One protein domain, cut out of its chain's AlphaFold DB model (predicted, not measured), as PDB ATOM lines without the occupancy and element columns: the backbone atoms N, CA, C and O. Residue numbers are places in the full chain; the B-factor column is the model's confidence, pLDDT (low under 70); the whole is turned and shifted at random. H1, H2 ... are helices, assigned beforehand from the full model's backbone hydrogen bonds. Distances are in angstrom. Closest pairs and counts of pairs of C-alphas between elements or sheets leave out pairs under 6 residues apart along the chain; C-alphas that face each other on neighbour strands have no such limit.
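Overview. This is residues 12 to 64 of the 65 residues of an uncharacterized protein of Thermoleophilaceae bacterium (UniProt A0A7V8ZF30). The domain is a rod made largely of loop chain, with H1 toward one end, the short helices H3 and H4 meeting at a corner toward the other, and H2 between them along the length. The long link of residues 20 to 34 runs from the H1 end toward the H3 and H4 end, and the link of residues 39 to 51 leaves H2 and folds back to H3; residues 17 to 23 stick out. The printed part has 53 residues with four named helices, in the order H1, H2, H3, H4, and no named strand. Its class is all helix, though only 22 of the 53 residues are in named elements. It is only just loose, close to compact, with a radius of gyration of the C-alphas of 12.2 A and spans of 41 by 19 by 16 A.

Arrangement. H1, residues 12 to 19, and H2, residues 35 to 38, are only just apart, their closest C-alphas being 8.0 A from each other. H3, residues 52 to 55, and H4, residues 57 to 62, touch only at the corner, where the C-alphas of Glu 53 and Asn 59 are the closest at 5.3 A. H2 and H4 are close but not clearly touching, the closest C-alphas being those of Gln 35 and Glu 58, 6.9 A apart. H1 is apart from H3 and H4, and H2 is apart from H3. In H1 and H4 every O i to N i+4 pair is within hydrogen-bond range; H2 and H3 are too short for such a pair.

Along the chain. H1 begins at C-alpha 12 (199.031, 212.348, 72.339) and measures 10.4 A from first to last C-alpha. H2, residues 35 to 38, H3, residues 52 to 55, and H4, residues 57 to 62, measure 5.6 A, 5.4 A and 8.8 A. H4 ends at C-alpha 62 (213.000, 200.223, 54.149).

Size, cuts and confidence. The C-alphas of Arg 21 and Leu 64 are the two farthest apart, at 41.3 A. The links from H1 to H2 and from H2 to H3 are long, and the link from H3 to H4 is tight. The printed part has no cut, its mean pLDDT is 97.2, and no printed residue is under 70.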
ATOM      1  N   ARG A  12     199.434 212.675  70.961       97.31
ATOM      2  CA  ARG A  12     199.031 212.348  72.339       97.31
ATOM      3  C   ARG A  12     198.232 213.469  73.010       97.31
ATOM      4  O   ARG A  12     197.254 213.193  73.703       97.31
ATOM      5  N   ASP A  13     198.590 214.723  72.740       97.81
ATOM      6  CA  ASP A  13     197.915 215.892  73.307       97.81
ATOM      7  C   ASP A  13     196.547 216.078  72.642       97.81
ATOM      8  O   ASP A  13     195.564 216.421  73.300       97.81
ATOM      9  N   LEU A  14     196.451 215.765  71.345       96.75
ATOM     10  CA  LEU A  14     195.183 215.741  70.624       96.75
ATOM     11  C   LEU A  14     194.240 214.657  71.172       96.75
ATOM     12  O   LEU A  14     193.062 214.938  71.399       96.75
ATOM     13  N   VAL A  15     194.740 213.449  71.454       97.56
ATOM     14  CA  VAL A  15     193.941 212.393  72.101       97.56
ATOM     15  C   VAL A  15     193.469 212.840  73.488       97.56
ATOM     16  O   VAL A  15     192.287 212.696  73.799       97.56
ATOM     17  N   ALA A  16     194.344 213.441  74.301       97.81
ATOM     18  CA  ALA A  16     193.974 213.978  75.612       97.81
ATOM     19  C   ALA A  16     192.886 215.067  75.511       97.81
ATOM     20  O   ALA A  16     191.915 215.066  76.273       97.81
ATOM     21  N   ALA A  17     192.997 215.962  74.527       97.94
ATOM     22  CA  ALA A  17     192.006 217.003  74.279       97.94
ATOM     23  C   ALA A  17     190.630 216.431  73.892       97.94
ATOM     24  O   ALA A  17     189.606 216.957  74.340       97.94
ATOM     25  N   VAL A  18     190.583 215.349  73.107       97.69
ATOM     26  CA  VAL A  18     189.327 214.645  72.799       97.69
ATOM     27  C   VAL A  18     188.780 213.944  74.046       97.69
ATOM     28  O   VAL A  18     187.608 214.129  74.367       97.69
ATOM     29  N   ARG A  19     189.634 213.243  74.808       97.31
ATOM     30  CA  ARG A  19     189.266 212.543  76.055       97.31
ATOM     31  C   ARG A  19     188.653 213.454  77.112       97.31
ATOM     32  O   ARG A  19     187.748 213.045  77.825       97.31
ATOM     33  N   SER A  20     189.081 214.715  77.178       98.12
ATOM     34  CA  SER A  20     188.454 215.702  78.072       98.12
ATOM     35  C   SER A  20     186.986 216.022  77.739       98.12
ATOM     36  O   SER A  20     186.331 216.723  78.506       98.12
ATOM     37  N   ARG A  21     186.472 215.557  76.592       98.31
ATOM     38  CA  ARG A  21     185.122 215.856  76.087       98.31
ATOM     39  C   ARG A  21     184.284 214.609  75.815       98.31
ATOM     40  O   ARG A  21     183.062 214.705  75.878       98.31
ATOM     41  N   ALA A  22     184.909 213.484  75.480       97.94
ATOM     42  CA  ALA A  22     184.231 212.228  75.175       97.94
ATOM     43  C   ALA A  22     185.172 211.029  75.351       97.94
ATOM     44  O   ALA A  22     186.386 211.161  75.193       97.94
ATOM     45  N   ASP A  23     184.601 209.851  75.595       97.19
ATOM     46  CA  ASP A  23     185.360 208.602  75.625       97.19
ATOM     47  C   ASP A  23     185.954 208.286  74.243       97.19
ATOM     48  O   ASP A  23     185.294 208.416  73.208       97.19
ATOM     49  N   VAL A  24     187.215 207.846  74.228       97.69
ATOM     50  CA  VAL A  24     187.936 207.457  73.008       97.69
ATOM     51  C   VAL A  24     188.128 205.948  73.022       97.69
ATOM     52  O   VAL A  24     188.955 205.444  73.779       97.69
ATOM     53  N   ALA A  25     187.365 205.244  72.185       97.69
ATOM     54  CA  ALA A  25     187.442 203.789  72.066       97.69
ATOM     55  C   ALA A  25     188.618 203.323  71.194       97.69
ATOM     56  O   ALA A  25     189.255 202.323  71.500       97.69
ATOM     57  N   GLU A  26     188.897 204.045  70.109       98.12
ATOM     58  CA  GLU A  26     189.967 203.749  69.154       98.12
ATOM     59  C   GLU A  26     190.303 205.004  68.334       98.12
ATOM     60  O   GLU A  26     189.562 205.993  68.336       98.12
ATOM     61  N   ALA A  27     191.420 204.953  67.615       97.81
ATOM     62  CA  ALA A  27     191.807 205.931  66.608       97.81
ATOM     63  C   ALA A  27     192.194 205.224  65.300       97.81
ATOM     64  O   ALA A  27     192.402 204.017  65.261       97.81
ATOM     65  N   GLU A  28     192.298 205.979  64.211       97.69
ATOM     66  CA  GLU A  28     192.745 205.472  62.913       97.69
ATOM     67  C   GLU A  28     193.773 206.437  62.326       97.69
ATOM     68  O   GLU A  28     193.561 207.655  62.314       97.69
ATOM     69  N   LEU A  29     194.882 205.883  61.835       97.38
ATOM     70  CA  LEU A  29     195.859 206.616  61.043       97.38
ATOM     71  C   LEU A  29     195.526 206.433  59.561       97.38
ATOM     72  O   LEU A  29     195.532 205.315  59.054       97.38
ATOM     73  N   VAL A  30     195.267 207.540  58.869       96.81
ATOM     74  CA  VAL A  30     195.005 207.539  57.428       96.81
ATOM     75  C   VAL A  30     196.301 207.848  56.685       96.81
ATOM     76  O   VAL A  30     196.840 208.947  56.807       96.81
ATOM     77  N   GLY A  31     196.778 206.892  55.885       95.69
ATOM     78  CA  GLY A  31     198.013 207.024  55.110       95.69
ATOM     79  C   GLY A  31     199.273 206.691  55.913       95.69
ATOM     80  O   GLY A  31     199.258 205.814  56.775       95.69
ATOM     81  N   LEU A  32     200.376 207.370  55.586       97.50
ATOM     82  CA  LEU A  32     201.670 207.207  56.250       97.50
ATOM     83  C   LEU A  32     201.900 208.337  57.255       97.50
ATOM     84  O   LEU A  32     201.588 209.492  56.964       97.50
ATOM     85  N   ALA A  33     202.520 208.021  58.390       97.81
ATOM     86  CA  ALA A  33     203.041 209.006  59.332       97.81
ATOM     87  C   ALA A  33     204.542 208.788  59.583       97.81
ATOM     88  O   ALA A  33     205.002 207.644  59.547       97.81
ATOM     89  N   PRO A  34     205.307 209.852  59.885       98.12
ATOM     90  CA  PRO A  34     206.642 209.706  60.452       98.12
ATOM     91  C   PRO A  34     206.578 208.983  61.798       98.12
ATOM     92  O   PRO A  34     205.659 209.225  62.587       98.12
ATOM     93  N   GLN A  35     207.586 208.172  62.117       98.06
ATOM     94  CA  GLN A  35     207.686 207.504  63.420       98.06
ATOM     95  C   GLN A  35     207.604 208.505  64.585       98.06
ATOM     96  O   GLN A  35     206.926 208.249  65.580       98.06
ATOM     97  N   ALA A  36     208.238 209.671  64.437       98.25
ATOM     98  CA  ALA A  36     208.242 210.730  65.446       98.25
ATOM     99  C   ALA A  36     206.836 211.272  65.770       98.25
ATOM    100  O   ALA A  36     206.592 211.722  66.885       98.25
ATOM    101  N   ALA A  37     205.883 211.214  64.834       97.75
ATOM    102  CA  ALA A  37     204.516 211.673  65.085       97.75
ATOM    103  C   ALA A  37     203.747 210.745  66.044       97.75
ATOM    104  O   ALA A  37     202.817 211.189  66.717       97.75
ATOM    105  N   LEU A  38     204.134 209.467  66.113       97.56
ATOM    106  CA  LEU A  38     203.527 208.457  66.984       97.56
ATOM    107  C   LEU A  38     204.190 208.396  68.370       97.56
ATOM    108  O   LEU A  38     203.770 207.611  69.220       97.56
ATOM    109  N   GLU A  39     205.218 209.208  68.622       97.12
ATOM    110  CA  GLU A  39     205.959 209.178  69.879       97.12
ATOM    111  C   GLU A  39     205.074 209.559  71.076       97.12
ATOM    112  O   GLU A  39     204.501 210.650  71.168       97.12
ATOM    113  N   GLY A  40     204.970 208.635  72.031       96.88
ATOM    114  CA  GLY A  40     204.117 208.793  73.205       96.88
ATOM    115  C   GLY A  40     202.622 208.789  72.885       96.88
ATOM    116  O   GLY A  40     201.842 209.274  73.705       96.88
ATOM    117  N   PHE A  41     202.213 208.283  71.714       97.50
ATOM    118  CA  PHE A  41     200.807 208.002  71.449       97.50
ATOM    119  C   PHE A  41     200.262 207.038  72.524       97.50
ATOM    120  O   PHE A  41     200.966 206.090  72.876       97.50
ATOM    121  N   PRO A  42     199.054 207.261  73.075       97.38
ATOM    122  CA  PRO A  42     198.561 206.463  74.197       97.38
ATOM    123  C   PRO A  42     198.408 204.979  73.844       97.38
ATOM    124  O   PRO A  42     197.691 204.633  72.906       97.38
ATOM    125  N   GLU A  43     199.049 204.102  74.620       96.25
ATOM    126  CA  GLU A  43     199.029 202.644  74.403       96.25
ATOM    127  C   GLU A  43     197.635 202.029  74.603       96.25
ATOM    128  O   GLU A  43     197.325 200.973  74.054       96.25
ATOM    129  N   ASP A  44     196.780 202.702  75.374       97.38
ATOM    130  CA  ASP A  44     195.410 202.291  75.674       97.38
ATOM    131  C   ASP A  44     194.384 202.772  74.632       97.38
ATOM    132  O   ASP A  44     193.190 202.523  74.792       97.38
ATOM    133  N   VAL A  45     194.825 203.452  73.565       98.06
ATOM    134  CA  VAL A  45     193.990 203.799  72.407       98.06
ATOM    135  C   VAL A  45     194.421 202.946  71.216       98.06
ATOM    136  O   VAL A  45     195.418 203.263  70.563       98.06
ATOM    137  N   PRO A  46     193.674 201.880  70.882       97.75
ATOM    138  CA  PRO A  46     193.968 201.066  69.715       97.75
ATOM    139  C   PRO A  46     193.988 201.912  68.440       97.75
ATOM    140  O   PRO A  46     193.065 202.687  68.183       97.75
ATOM    141  N   LEU A  47     195.018 201.726  67.613       97.81
ATOM    142  CA  LEU A  47     195.035 202.233  66.245       97.81
ATOM    143  C   LEU A  47     194.444 201.169  65.314       97.81
ATOM    144  O   LEU A  47     195.096 200.180  64.972       97.81
ATOM    145  N   ARG A  48     193.186 201.357  64.912       97.75
ATOM    146  CA  ARG A  48     192.449 200.417  64.066       97.75
ATOM    147  C   ARG A  48     193.178 200.192  62.744       97.75
ATOM    148  O   ARG A  48     193.491 201.136  62.025       97.75
ATOM    149  N   GLY A  49     193.428 198.923  62.423       96.75
ATOM    150  CA  GLY A  49     194.091 198.526  61.178       96.75
ATOM    151  C   GLY A  49     195.560 198.945  61.081       96.75
ATOM    152  O   GLY A  49     196.131 198.885  59.995       96.75
ATOM    153  N   PHE A  50     196.186 199.377  62.180       97.88
ATOM    154  CA  PHE A  50     197.566 199.836  62.159       97.88
ATOM    155  C   PHE A  50     198.558 198.694  61.927       97.88
ATOM    156  O   PHE A  50     198.540 197.681  62.620       97.88
ATOM    157  N   SER A  51     199.453 198.893  60.962       97.06
ATOM    158  CA  SER A  51     200.633 198.066  60.730       97.06
ATOM    159  C   SER A  51     201.840 198.999  60.746       97.06
ATOM    160  O   SER A  51     201.921 199.879  59.882       97.06
ATOM    161  N   PRO A  52     202.776 198.842  61.697       96.56
ATOM    162  CA  PRO A  52     204.009 199.615  61.703       96.56
ATOM    163  C   PRO A  52     204.775 199.495  60.385       96.56
ATOM    164  O   PRO A  52     205.400 200.455  59.956       96.56
ATOM    165  N   GLU A  53     204.718 198.341  59.723       96.50
ATOM    166  CA  GLU A  53     205.404 198.079  58.456       96.50
ATOM    167  C   GLU A  53     204.827 198.912  57.308       96.50
ATOM    168  O   GLU A  53     205.568 199.360  56.439       96.50
ATOM    169  N   ARG A  54     203.503 199.118  57.301       95.31
ATOM    170  CA  ARG A  54     202.785 199.790  56.209       95.31
ATOM    171  C   ARG A  54     202.463 201.249  56.471       95.31
ATOM    172  O   ARG A  54     202.227 201.963  55.509       95.31
ATOM    173  N   HIS A  55     202.383 201.675  57.729       97.88
ATOM    174  CA  HIS A  55     201.886 203.004  58.096       97.88
ATOM    175  C   HIS A  55     202.945 203.919  58.715       97.88
ATOM    176  O   HIS A  55     202.730 205.129  58.768       97.88
ATOM    177  N   VAL A  56     204.095 203.385  59.140       98.31
ATOM    178  CA  VAL A  56     205.254 204.212  59.500       98.31
ATOM    179  C   VAL A  56     206.089 204.432  58.246       98.31
ATOM    180  O   VAL A  56     206.574 203.470  57.648       98.31
ATOM    181  N   LEU A  57     206.255 205.692  57.846       98.00
ATOM    182  CA  LEU A  57     206.932 206.080  56.608       98.00
ATOM    183  C   LEU A  57     208.331 205.463  56.507       98.00
ATOM    184  O   LEU A  57     208.678 204.866  55.494       98.00
ATOM    185  N   GLU A  58     209.121 205.566  57.570       98.44
ATOM    186  CA  GLU A  58     210.493 205.067  57.618       98.44
ATOM    187  C   GLU A  58     210.558 203.541  57.461       98.44
ATOM    188  O   GLU A  58     211.496 203.019  56.861       98.44
ATOM    189  N   ASN A  59     209.562 202.818  57.980       97.88
ATOM    190  CA  ASN A  59     209.470 201.364  57.838       97.88
ATOM    191  C   ASN A  59     209.047 200.980  56.418       97.88
ATOM    192  O   ASN A  59     209.648 200.087  55.822       97.88
ATOM    193  N   ALA A  60     208.056 201.687  55.869       97.12
ATOM    194  CA  ALA A  60     207.581 201.474  54.510       97.12
ATOM    195  C   ALA A  60     208.707 201.699  53.489       97.12
ATOM    196  O   ALA A  60     208.880 200.884  52.588       97.12
ATOM    197  N   LEU A  61     209.529 202.740  53.668       97.25
ATOM    198  CA  LEU A  61     210.681 203.010  52.802       97.25
ATOM    199  C   LEU A  61     211.726 201.888  52.842       97.25
ATOM    200  O   LEU A  61     212.165 201.450  51.785       97.25
ATOM    201  N   ARG A  62     212.064 201.359  54.028       96.31
ATOM    202  CA  ARG A  62     213.000 200.223  54.149       96.31
ATOM    203  C   ARG A  62     212.511 198.949  53.461       96.31
ATOM    204  O   ARG A  62     213.319 198.097  53.135       96.31
ATOM    205  N   SER A  63     211.201 198.795  53.262       89.81
ATOM    206  CA  SER A  63     210.639 197.632  52.562       89.81
ATOM    207  C   SER A  63     210.756 197.705  51.032       89.81
ATOM    208  O   SER A  63     210.408 196.741  50.353       89.81
ATOM    209  N   LEU A  64     211.203 198.847  50.496       90.31
ATOM    210  CA  LEU A  64     211.406 199.077  49.063       90.31
ATOM    211  C   LEU A  64     212.869 198.898  48.623       90.31
ATOM    212  O   LEU A  64     213.131 198.932  47.421       90.31
TER     213      LEU A  64